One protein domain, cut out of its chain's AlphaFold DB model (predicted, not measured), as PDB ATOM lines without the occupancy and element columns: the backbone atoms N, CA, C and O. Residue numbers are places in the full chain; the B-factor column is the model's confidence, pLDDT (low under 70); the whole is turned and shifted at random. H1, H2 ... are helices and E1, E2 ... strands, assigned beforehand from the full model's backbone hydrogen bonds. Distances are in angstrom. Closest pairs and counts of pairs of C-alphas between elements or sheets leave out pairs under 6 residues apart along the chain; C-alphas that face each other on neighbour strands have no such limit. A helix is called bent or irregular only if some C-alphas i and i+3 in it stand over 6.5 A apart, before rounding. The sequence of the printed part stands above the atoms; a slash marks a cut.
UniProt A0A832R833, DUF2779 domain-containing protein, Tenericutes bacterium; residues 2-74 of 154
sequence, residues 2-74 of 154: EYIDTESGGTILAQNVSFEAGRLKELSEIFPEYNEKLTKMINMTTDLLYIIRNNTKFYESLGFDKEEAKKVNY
ATOM      1  N   GLU A   2     -50.299   1.746  13.504       60.69
ATOM      2  CA  GLU A   2     -51.310   1.483  12.456       60.69
ATOM      3  C   GLU A   2     -50.733   0.755  11.231       60.69
ATOM      4  O   GLU A   2     -51.470   0.145  10.471       60.69
ATOM      5  N   TYR A   3     -49.407   0.778  11.066       72.50
ATOM      6  CA  TYR A   3     -48.721   0.254   9.880       72.50
ATOM      7  C   TYR A   3     -48.231  -1.195   9.998       72.50
ATOM      8  O   TYR A   3     -47.764  -1.754   9.013       72.50
ATOM      9  N   ILE A   4     -48.289  -1.788  11.195       82.12
ATOM     10  CA  ILE A   4     -47.891  -3.182  11.420       82.12
ATOM     11  C   ILE A   4     -49.157  -3.961  11.745       82.12
ATOM     12  O   ILE A   4     -49.715  -3.827  12.839       82.12
ATOM     13  N   ASP A   5     -49.606  -4.724  10.756       85.50
ATOM     14  CA  ASP A   5     -50.727  -5.644  10.871       85.50
ATOM     15  C   ASP A   5     -50.276  -6.899  11.624       85.50
ATOM     16  O   ASP A   5     -49.375  -7.613  11.185       85.50
ATOM     17  N   THR A   6     -50.875  -7.132  12.790       87.31
ATOM     18  CA  THR A   6     -50.608  -8.299  13.641       87.31
ATOM     19  C   THR A   6     -51.676  -9.380  13.522       87.31
ATOM     20  O   THR A   6     -51.538 -10.427  14.146       87.31
ATOM     21  N   GLU A   7     -52.744  -9.137  12.759       88.12
ATOM     22  CA  GLU A   7     -53.925 -10.001  12.710       88.12
ATOM     23  C   GLU A   7     -53.994 -10.788  11.396       88.12
ATOM     24  O   GLU A   7     -54.344 -11.967  11.406       88.12
ATOM     25  N   SER A   8     -53.585 -10.193  10.270       85.19
ATOM     26  CA  SER A   8     -53.589 -10.879   8.963       85.19
ATOM     27  C   SER A   8     -52.394 -11.821   8.745       85.19
ATOM     28  O   SER A   8     -52.281 -12.451   7.692       85.19
ATOM     29  N   GLY A   9     -51.497 -11.935   9.732       81.62
ATOM     30  CA  GLY A   9     -50.269 -12.731   9.658       81.62
ATOM     31  C   GLY A   9     -49.110 -12.026   8.942       81.62
ATOM     32  O   GLY A   9     -49.185 -10.854   8.585       81.62
ATOM     33  N   GLY A  10     -47.998 -12.745   8.760       87.50
ATOM     34  CA  GLY A  10     -46.781 -12.234   8.119       87.50
ATOM     35  C   GLY A  10     -45.547 -12.294   9.018       87.50
ATOM     36  O   GLY A  10     -45.548 -12.935  10.068       87.50
ATOM     37  N   THR A  11     -44.474 -11.634   8.581       90.31
ATOM     38  CA  THR A  11     -43.175 -11.652   9.263       90.31
ATOM     39  C   THR A  11     -42.607 -10.245   9.367       90.31
ATOM     40  O   THR A  11     -42.478  -9.544   8.363       90.31
ATOM     41  N   ILE A  12     -42.210  -9.855  10.577       92.69
ATOM     42  CA  ILE A  12     -41.439  -8.637  10.819       92.69
ATOM     43  C   ILE A  12     -39.965  -8.990  10.650       92.69
ATOM     44  O   ILE A  12     -39.335  -9.584  11.524       92.69
ATOM     45  N   LEU A  13     -39.412  -8.656   9.491       92.56
ATOM     46  CA  LEU A  13     -38.006  -8.902   9.209       92.56
ATOM     47  C   LEU A  13     -37.154  -7.762   9.773       92.56
ATOM     48  O   LEU A  13     -37.374  -6.600   9.436       92.56
ATOM     49  N   ALA A  14     -36.160  -8.101  10.585       93.19
ATOM     50  CA  ALA A  14     -35.150  -7.157  11.053       93.19
ATOM     51  C   ALA A  14     -33.766  -7.816  11.053       93.19
ATOM     52  O   ALA A  14     -33.643  -9.029  10.888       93.19
ATOM     53  N   GLN A  15     -32.707  -7.030  11.227       89.88
ATOM     54  CA  GLN A  15     -31.370  -7.558  11.481       89.88
ATOM     55  C   GLN A  15     -31.076  -7.475  12.979       89.88
ATOM     56  O   GLN A  15     -31.322  -6.439  13.585       89.88
ATOM     57  N   ASN A  16     -30.489  -8.531  13.555       87.50
ATOM     58  CA  ASN A  16     -30.212  -8.613  14.994       87.50
ATOM     59  C   ASN A  16     -31.502  -8.529  15.831       87.50
ATOM     60  O   ASN A  16     -31.641  -7.723  16.753       87.50
ATOM     61  N   VAL A  17     -32.451  -9.406  15.503       93.69
ATOM     62  CA  VAL A  17     -33.806  -9.426  16.075       93.69
ATOM     63  C   VAL A  17     -33.810  -9.528  17.592       93.69
ATOM     64  O   VAL A  17     -34.692  -8.961  18.227       93.69
ATOM     65  N   SER A  18     -32.824 -10.189  18.205       92.88
ATOM     66  CA  SER A  18     -32.740 -10.268  19.668       92.88
ATOM     67  C   SER A  18     -32.689  -8.895  20.338       92.88
ATOM     68  O   SER A  18     -33.253  -8.726  21.418       92.88
ATOM     69  N   PHE A  19     -32.038  -7.913  19.708       91.50
ATOM     70  CA  PHE A  19     -32.003  -6.549  20.224       91.50
ATOM     71  C   PHE A  19     -33.371  -5.873  20.085       91.50
ATOM     72  O   PHE A  19     -33.900  -5.363  21.073       91.50
ATOM     73  N   GLU A  20     -33.964  -5.927  18.890       92.38
ATOM     74  CA  GLU A  20     -35.261  -5.302  18.595       92.38
ATOM     75  C   GLU A  20     -36.389  -5.893  19.449       92.38
ATOM     76  O   GLU A  20     -37.158  -5.167  20.077       92.38
ATOM     77  N   ALA A  21     -36.441  -7.222  19.560       94.94
ATOM     78  CA  ALA A  21     -37.387  -7.926  20.416       94.94
ATOM     79  C   ALA A  21     -37.217  -7.545  21.894       94.94
ATOM     80  O   ALA A  21     -38.207  -7.398  22.609       94.94
ATOM     81  N   GLY A  22     -35.976  -7.335  22.349       96.56
ATOM     82  CA  GLY A  22     -35.688  -6.841  23.694       96.56
ATOM     83  C   GLY A  22     -36.271  -5.448  23.940       96.56
ATOM     84  O   GLY A  22     -36.948  -5.240  24.944       96.56
ATOM     85  N   ARG A  23     -36.089  -4.516  22.994       95.25
ATOM     86  CA  ARG A  23     -36.672  -3.163  23.079       95.25
ATOM     87  C   ARG A  23     -38.200  -3.191  23.064       95.25
ATOM     88  O   ARG A  23     -38.825  -2.493  23.854       95.25
ATOM     89  N   LEU A  24     -38.812  -4.017  22.213       95.38
ATOM     90  CA  LEU A  24     -40.270  -4.182  22.185       95.38
ATOM     91  C   LEU A  24     -40.812  -4.770  23.492       95.38
ATOM     92  O   LEU A  24     -41.893  -4.378  23.928       95.38
ATOM     93  N   LYS A  25     -40.067  -5.681  24.125       97.31
ATOM     94  CA  LYS A  25     -40.435  -6.251  25.423       97.31
ATOM     95  C   LYS A  25     -40.370  -5.202  26.534       97.31
ATOM     96  O   LYS A  25     -41.301  -5.079  27.312       97.31
ATOM     97  N   GLU A  26     -39.312  -4.403  26.579       97.75
ATOM     98  CA  GLU A  26     -39.219  -3.301  27.546       97.75
ATOM     99  C   GLU A  26     -40.364  -2.296  27.355       97.75
ATOM    100  O   GLU A  26     -40.998  -1.878  28.320       97.75
ATOM    101  N   LEU A  27     -40.699  -1.958  26.105       96.19
ATOM    102  CA  LEU A  27     -41.851  -1.104  25.802       96.19
ATOM    103  C   LEU A  27     -43.178  -1.725  26.258       96.19
ATOM    104  O   LEU A  27     -44.059  -0.992  26.702       96.19
ATOM    105  N   SER A  28     -43.327  -3.049  26.168       96.75
ATOM    106  CA  SER A  28     -44.552  -3.746  26.581       96.75
ATOM    107  C   SER A  28     -44.734  -3.800  28.097       96.75
ATOM    108  O   SER A  28     -45.862  -3.940  28.571       96.75
ATOM    109  N   GLU A  29     -43.640  -3.677  28.848       96.81
ATOM    110  CA  GLU A  29     -43.627  -3.566  30.307       96.81
ATOM    111  C   GLU A  29     -43.886  -2.118  30.761       96.81
ATOM    112  O   GLU A  29     -44.616  -1.902  31.727       96.81
ATOM    113  N   ILE A  30     -43.334  -1.124  30.049       97.94
ATOM    114  CA  ILE A  30     -43.522   0.309  30.351       97.94
ATOM    115  C   ILE A  30     -44.939   0.785  30.005       97.94
ATOM    116  O   ILE A  30     -45.493   1.613  30.728       97.94
ATOM    117  N   PHE A  31     -45.527   0.264  28.923       96.81
ATOM    118  CA  PHE A  31     -46.865   0.632  28.446       96.81
ATOM    119  C   PHE A  31     -47.777  -0.606  28.364       96.81
ATOM    120  O   PHE A  31     -47.955  -1.182  27.279       96.81
ATOM    121  N   PRO A  32     -48.347  -1.052  29.503       96.12
ATOM    122  CA  PRO A  32     -49.132  -2.283  29.579       96.12
ATOM    123  C   PRO A  32     -50.332  -2.327  28.627       96.12
ATOM    124  O   PRO A  32     -50.719  -3.404  28.179       96.12
ATOM    125  N   GLU A  33     -50.901  -1.176  28.265       96.69
ATOM    126  CA  GLU A  33     -52.008  -1.069  27.312       96.69
ATOM    127  C   GLU A  33     -51.652  -1.572  25.901       96.69
ATOM    128  O   GLU A  33     -52.539  -1.971  25.147       96.69
ATOM    129  N   TYR A  34     -50.363  -1.613  25.546       94.75
ATOM    130  CA  TYR A  34     -49.882  -2.151  24.270       94.75
ATOM    131  C   TYR A  34     -49.277  -3.552  24.399       94.75
ATOM    132  O   TYR A  34     -48.755  -4.077  23.412       94.75
ATOM    133  N   ASN A  35     -49.335  -4.169  25.583       95.50
ATOM    134  CA  ASN A  35     -48.591  -5.388  25.879       95.50
ATOM    135  C   ASN A  35     -48.929  -6.544  24.931       95.50
ATOM    136  O   ASN A  35     -48.024  -7.151  24.353       95.50
ATOM    137  N   GLU A  36     -50.221  -6.801  24.719       94.38
ATOM    138  CA  GLU A  36     -50.683  -7.868  23.828       94.38
ATOM    139  C   GLU A  36     -50.155  -7.653  22.404       94.38
ATOM    140  O   GLU A  36     -49.563  -8.551  21.801       94.38
ATOM    141  N   LYS A  37     -50.300  -6.429  21.883       92.19
ATOM    142  CA  LYS A  37     -49.882  -6.086  20.522       92.19
ATOM    143  C   LYS A  37     -48.365  -6.168  20.342       92.19
ATOM    144  O   LYS A  37     -47.902  -6.725  19.351       92.19
ATOM    145  N   LEU A  38     -47.587  -5.654  21.292       94.75
ATOM    146  CA  LEU A  38     -46.122  -5.718  21.243       94.75
ATOM    147  C   LEU A  38     -45.622  -7.162  21.357       94.75
ATOM    148  O   LEU A  38     -44.708  -7.551  20.633       94.75
ATOM    149  N   THR A  39     -46.266  -7.986  22.186       95.06
ATOM    150  CA  THR A  39     -45.955  -9.419  22.297       95.06
ATOM    151  C   THR A  39     -46.242 -10.159  20.991       95.06
ATOM    152  O   THR A  39     -45.404 -10.937  20.531       95.06
ATOM    153  N   LYS A  40     -47.379  -9.873  20.338       94.62
ATOM    154  CA  LYS A  40     -47.679 -10.390  18.993       94.62
ATOM    155  C   LYS A  40     -46.584 -10.000  17.996       94.62
ATOM    156  O   LYS A  40     -46.052 -10.873  17.320       94.62
ATOM    157  N   MET A  41     -46.181  -8.727  17.966       93.94
ATOM    158  CA  MET A  41     -45.103  -8.256  17.085       93.94
ATOM    159  C   MET A  41     -43.784  -8.999  17.328       93.94
ATOM    160  O   MET A  41     -43.165  -9.444  16.366       93.94
ATOM    161  N   ILE A  42     -43.375  -9.182  18.589       94.81
ATOM    162  CA  ILE A  42     -42.159  -9.931  18.950       94.81
ATOM    163  C   ILE A  42     -42.202 -11.348  18.366       94.81
ATOM    164  O   ILE A  42     -41.239 -11.779  17.734       94.81
ATOM    165  N   ASN A  43     -43.328 -12.046  18.509       93.69
ATOM    166  CA  ASN A  43     -43.489 -13.417  18.015       93.69
ATOM    167  C   ASN A  43     -43.496 -13.522  16.480       93.69
ATOM    168  O   ASN A  43     -43.244 -14.596  15.943       93.69
ATOM    169  N   MET A  44     -43.757 -12.420  15.776       94.19
ATOM    170  CA  MET A  44     -43.713 -12.346  14.311       94.19
ATOM    171  C   MET A  44     -42.322 -11.993  13.768       94.19
ATOM    172  O   MET A  44     -42.146 -11.928  12.549       94.19
ATOM    173  N   THR A  45     -41.339 -11.715  14.631       93.88
ATOM    174  CA  THR A  45     -40.010 -11.295  14.176       93.88
ATOM    175  C   THR A  45     -39.200 -12.445  13.573       93.88
ATOM    176  O   THR A  45     -39.265 -13.592  14.011       93.88
ATOM    177  N   THR A  46     -38.406 -12.157  12.546       94.50
ATOM    178  CA  THR A  46     -37.425 -13.094  11.977       94.50
ATOM    179  C   THR A  46     -36.174 -12.340  11.567       94.50
ATOM    180  O   THR A  46     -36.247 -11.196  11.115       94.50
ATOM    181  N   ASP A  47     -35.012 -12.962  11.763       95.44
ATOM    182  CA  ASP A  47     -33.736 -12.302  11.514       95.44
ATOM    183  C   ASP A  47     -33.287 -12.489  10.064       95.44
ATOM    184  O   ASP A  47     -33.157 -13.614   9.573       95.44
ATOM    185  N   LEU A  48     -32.967 -11.385   9.389       94.50
ATOM    186  CA  LEU A  48     -32.356 -11.390   8.061       94.50
ATOM    187  C   LEU A  48     -31.055 -12.217   8.029       94.50
ATOM    188  O   LEU A  48     -30.720 -12.816   7.003       94.50
ATOM    189  N   LEU A  49     -30.333 -12.310   9.151       94.19
ATOM    190  CA  LEU A  49     -29.136 -13.145   9.272       94.19
ATOM    191  C   LEU A  49     -29.414 -14.631   9.041       94.19
ATOM    192  O   LEU A  49     -28.510 -15.340   8.599       94.19
ATOM    193  N   TYR A  50     -30.638 -15.108   9.287       95.06
ATOM    194  CA  TYR A  50     -30.993 -16.506   9.026       95.06
ATOM    195  C   TYR A  50     -30.972 -16.795   7.523       95.06
ATOM    196  O   TYR A  50     -30.674 -17.914   7.112       95.06
ATOM    197  N   ILE A  51     -31.240 -15.778   6.701       94.12
ATOM    198  CA  ILE A  51     -31.250 -15.875   5.242       94.12
ATOM    199  C   ILE A  51     -29.829 -15.732   4.688       94.12
ATOM    200  O   ILE A  51     -29.409 -16.565   3.895       94.12
ATOM    201  N   ILE A  52     -29.064 -14.721   5.119       93.69
ATOM    202  CA  ILE A  52     -27.720 -14.455   4.563       93.69
ATOM    203  C   ILE A  52     -26.684 -15.457   5.076       93.69
ATOM    204  O   ILE A  52     -25.883 -15.979   4.304       93.69
ATOM    205  N   ARG A  53     -26.661 -15.681   6.394       93.75
ATOM    206  CA  ARG A  53     -25.677 -16.543   7.042       93.75
ATOM    207  C   ARG A  53     -26.247 -17.943   7.160       93.75
ATOM    208  O   ARG A  53     -25.984 -18.749   6.284       93.75
ATOM    209  N   ASN A  54     -26.984 -18.215   8.232       94.25
ATOM    210  CA  ASN A  54     -27.768 -19.422   8.464       94.25
ATOM    211  C   ASN A  54     -28.468 -19.339   9.830       94.25
ATOM    212  O   ASN A  54     -28.126 -18.517  10.682       94.25
ATOM    213  N   ASN A  55     -29.408 -20.253  10.060       95.88
ATOM    214  CA  ASN A  55     -29.869 -20.632  11.391       95.88
ATOM    215  C   ASN A  55     -30.272 -22.106  11.357       95.88
ATOM    216  O   ASN A  55     -31.259 -22.464  10.723       95.88
ATOM    217  N   THR A  56     -29.503 -22.962  12.030       96.31
ATOM    218  CA  THR A  56     -29.686 -24.416  11.928       96.31
ATOM    219  C   THR A  56     -31.083 -24.862  12.337       96.31
ATOM    220  O   THR A  56     -31.710 -25.595  11.588       96.31
ATOM    221  N   LYS A  57     -31.625 -24.349  13.447       96.06
ATOM    222  CA  LYS A  57     -32.977 -24.719  13.898       96.06
ATOM    223  C   LYS A  57     -34.056 -24.277  12.911       96.06
ATOM    224  O   LYS A  57     -35.013 -25.007  12.686       96.06
ATOM    225  N   PHE A  58     -33.898 -23.090  12.327       95.38
ATOM    226  CA  PHE A  58     -34.808 -22.573  11.311       95.38
ATOM    227  C   PHE A  58     -34.824 -23.486  10.080       95.38
ATOM    228  O   PHE A  58     -35.894 -23.933   9.684       95.38
ATOM    229  N   TYR A  59     -33.666 -23.848   9.525       96.69
ATOM    230  CA  TYR A  59     -33.623 -24.740   8.359       96.69
ATOM    231  C   TYR A  59     -34.033 -26.181   8.689       96.69
ATOM    232  O   TYR A  59     -34.766 -26.781   7.910       96.69
ATOM    233  N   GLU A  60     -33.677 -26.719   9.859       97.56
ATOM    234  CA  GLU A  60     -34.199 -28.019  10.316       97.56
ATOM    235  C   GLU A  60     -35.736 -28.001  10.387       97.56
ATOM    236  O   GLU A  60     -36.388 -28.944   9.944       97.56
ATOM    237  N   SER A  61     -36.339 -26.901  10.861       96.00
ATOM    238  CA  SER A  61     -37.803 -26.750  10.897       96.00
ATOM    239  C   SER A  61     -38.454 -26.665   9.511       96.00
ATOM    240  O   SER A  61     -39.643 -26.943   9.375       96.00
ATOM    241  N   LEU A  62     -37.672 -26.330   8.478       95.69
ATOM    242  CA  LEU A  62     -38.089 -26.352   7.074       95.69
ATOM    243  C   LEU A  62     -37.871 -27.726   6.408       95.69
ATOM    244  O   LEU A  62     -38.169 -27.873   5.226       95.69
ATOM    245  N   GLY A  63     -37.369 -28.725   7.144       97.38
ATOM    246  CA  GLY A  63     -37.170 -30.093   6.656       97.38
ATOM    247  C   GLY A  63     -35.785 -30.384   6.075       97.38
ATOM    248  O   GLY A  63     -35.585 -31.468   5.533       97.38
ATOM    249  N   PHE A  64     -34.832 -29.455   6.190       96.88
ATOM    250  CA  PHE A  64     -33.442 -29.714   5.807       96.88
ATOM    251  C   PHE A  64     -32.790 -30.676   6.798       96.88
ATOM    252  O   PHE A  64     -33.039 -30.603   8.006       96.88
ATOM    253  N   ASP A  65     -31.912 -31.551   6.306       97.44
ATOM    254  CA  ASP A  65     -31.124 -32.386   7.202       97.44
ATOM    255  C   ASP A  65     -30.091 -31.556   7.980       97.44
ATOM    256  O   ASP A  65     -29.748 -30.422   7.637       97.44
ATOM    257  N   LYS A  66     -29.579 -32.139   9.064       95.50
ATOM    258  CA  LYS A  66     -28.682 -31.458  10.001       95.50
ATOM    259  C   LYS A  66     -27.379 -30.968   9.363       95.50
ATOM    260  O   LYS A  66     -26.826 -29.963   9.816       95.50
ATOM    261  N   GLU A  67     -26.844 -31.676   8.373       95.81
ATOM    262  CA  GLU A  67     -25.606 -31.272   7.707       95.81
ATOM    263  C   GLU A  67     -25.870 -30.157   6.694       95.81
ATOM    264  O   GLU A  67     -25.075 -29.220   6.592       95.81
ATOM    265  N   GLU A  68     -27.016 -30.177   6.014       95.62
ATOM    266  CA  GLU A  68     -27.463 -29.068   5.171       95.62
ATOM    267  C   GLU A  68     -27.795 -27.807   5.973       95.62
ATOM    268  O   GLU A  68     -27.302 -26.728   5.645       95.62
ATOM    269  N   ALA A  69     -28.523 -27.930   7.083       96.50
ATOM    270  CA  ALA A  69     -28.947 -26.809   7.926       96.50
ATOM    271  C   ALA A  69     -27.785 -26.053   8.614       96.50
ATOM    272  O   ALA A  69     -27.947 -24.936   9.122       96.50
ATOM    273  N   LYS A  70     -26.585 -26.641   8.661       96.06
ATOM    274  CA  LYS A  70     -25.367 -25.984   9.172       96.06
ATOM    275  C   LYS A  70     -24.646 -25.141   8.129       96.06
ATOM    276  O   LYS A  70     -23.782 -24.346   8.507       96.06
ATOM    277  N   LYS A  71     -24.946 -25.322   6.842       95.44
ATOM    278  CA  LYS A  71     -24.244 -24.620   5.766       95.44
ATOM    279  C   LYS A  71     -24.540 -23.127   5.834       95.44
ATOM    280  O   LYS A  71     -25.623 -22.704   6.224       95.44
ATOM    281  N   VAL A  72     -23.541 -22.336   5.460       94.69
ATOM    282  CA  VAL A  72     -23.708 -20.903   5.228       94.69
ATOM    283  C   VAL A  72     -24.368 -20.717   3.866       94.69
ATOM    284  O   VAL A  72     -23.897 -21.279   2.879       94.69
ATOM    285  N   ASN A  73     -25.419 -19.907   3.810       94.19
ATOM    286  CA  ASN A  73     -26.204 -19.682   2.600       94.19
ATOM    287  C   ASN A  73     -25.490 -18.786   1.590       94.19
ATOM    288  O   ASN A  73     -25.544 -19.041   0.390       94.19
ATOM    289  N   TYR A  74     -24.825 -17.731   2.064       94.50
ATOM    290  CA  TYR A  74     -24.097 -16.804   1.208       94.50
ATOM    291  C   TYR A  74     -22.807 -16.331   1.877       94.50
ATOM    292  O   TYR A  74     -22.820 -15.831   3.001       94.50
TER     293      TYR A  74
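AT A GLANCE: This is residues 2 to 74 of the 154 residues of the protein "DUF2779 domain-containing protein" of Tenericutes bacterium (UniProt A0A832R833). Picture a long hairpin of two helices, H1 and H2, at one end of an elongated shape, with a tiny two-strand sheet, E1 beside E2, near the middle and the two short helices H3 and H4 towards the other end. Beyond H4, residues 62 to 74 make a long stretch with no named element. The 73 printed residues hold four named helices and two named strands, in the order E1, H1, H2, E2, H3, H4; the sheet has the order E1, E2 and is parallel, and the class is mostly helix. The whole is loose, with a radius of gyration of the C-alphas of 14.7 A and spans of 45 by 24 by 18 A.

HOW THE PARTS SIT: Begin at the sheet, where E1, residues 12 to 14, and E2, residues 45 to 47, are parallel neighbours at 33 degrees. Look for N 46 and O 12, 2.9 A apart, and N 14 and O 46, 3.1 A apart, within hydrogen-bond range. Between these strands come H1, residues 17 to 30, and H2, residues 32 to 43, completing a strand-helix-strand unit, two parallel strands joined through helices, with a right-handed crossover. H1 and H2 form a helical hairpin: they touch, closest at the C-alphas of Ser 28 and Asn 35, 4.4 A apart. They run opposite ways at a shallow tilt of 16 degrees. The closest C-alphas of H1 and E2 are those of Val 17 and Asp 47, 5.4 A apart. Past E2, H3, residues 48 to 52, is close but not clearly touching H4, residues 56 to 61, with the C-alphas of Tyr 50 and Phe 58 closest at 7.5 A. H1 and H3 are only just apart, 8.4 A at their closest, and H2 and H4 are apart. In H1, H3 and H4 every O i to N i+4 pair is within hydrogen-bond range; in H2, 6 of 8 are.

IN THESE COORDINATES: Find C-alpha 12 at (-41.439, -8.637, 10.819), where E1 begins; it is 6.5 A long, and E2 is 6.9 A. From C-alpha 17 at (-33.806, -9.426, 16.075), H1 runs 19.8 A. H2 runs 17.0 A and is irregular: C-alphas 33 and 36 are 7.8 A apart. H3 measures 6.6 A, and H4 covers 8.5 A to C-alpha 61 at (-37.803, -26.750, 10.897).

THE WHOLE: Look to Glu 33 and Glu 67 for the two C-alphas farthest apart, 44.7 A. The printed part has no cut, and the five links between named elements are tight. Its mean pLDDT is 93.2, and residue 2 is the one printed residue under 70.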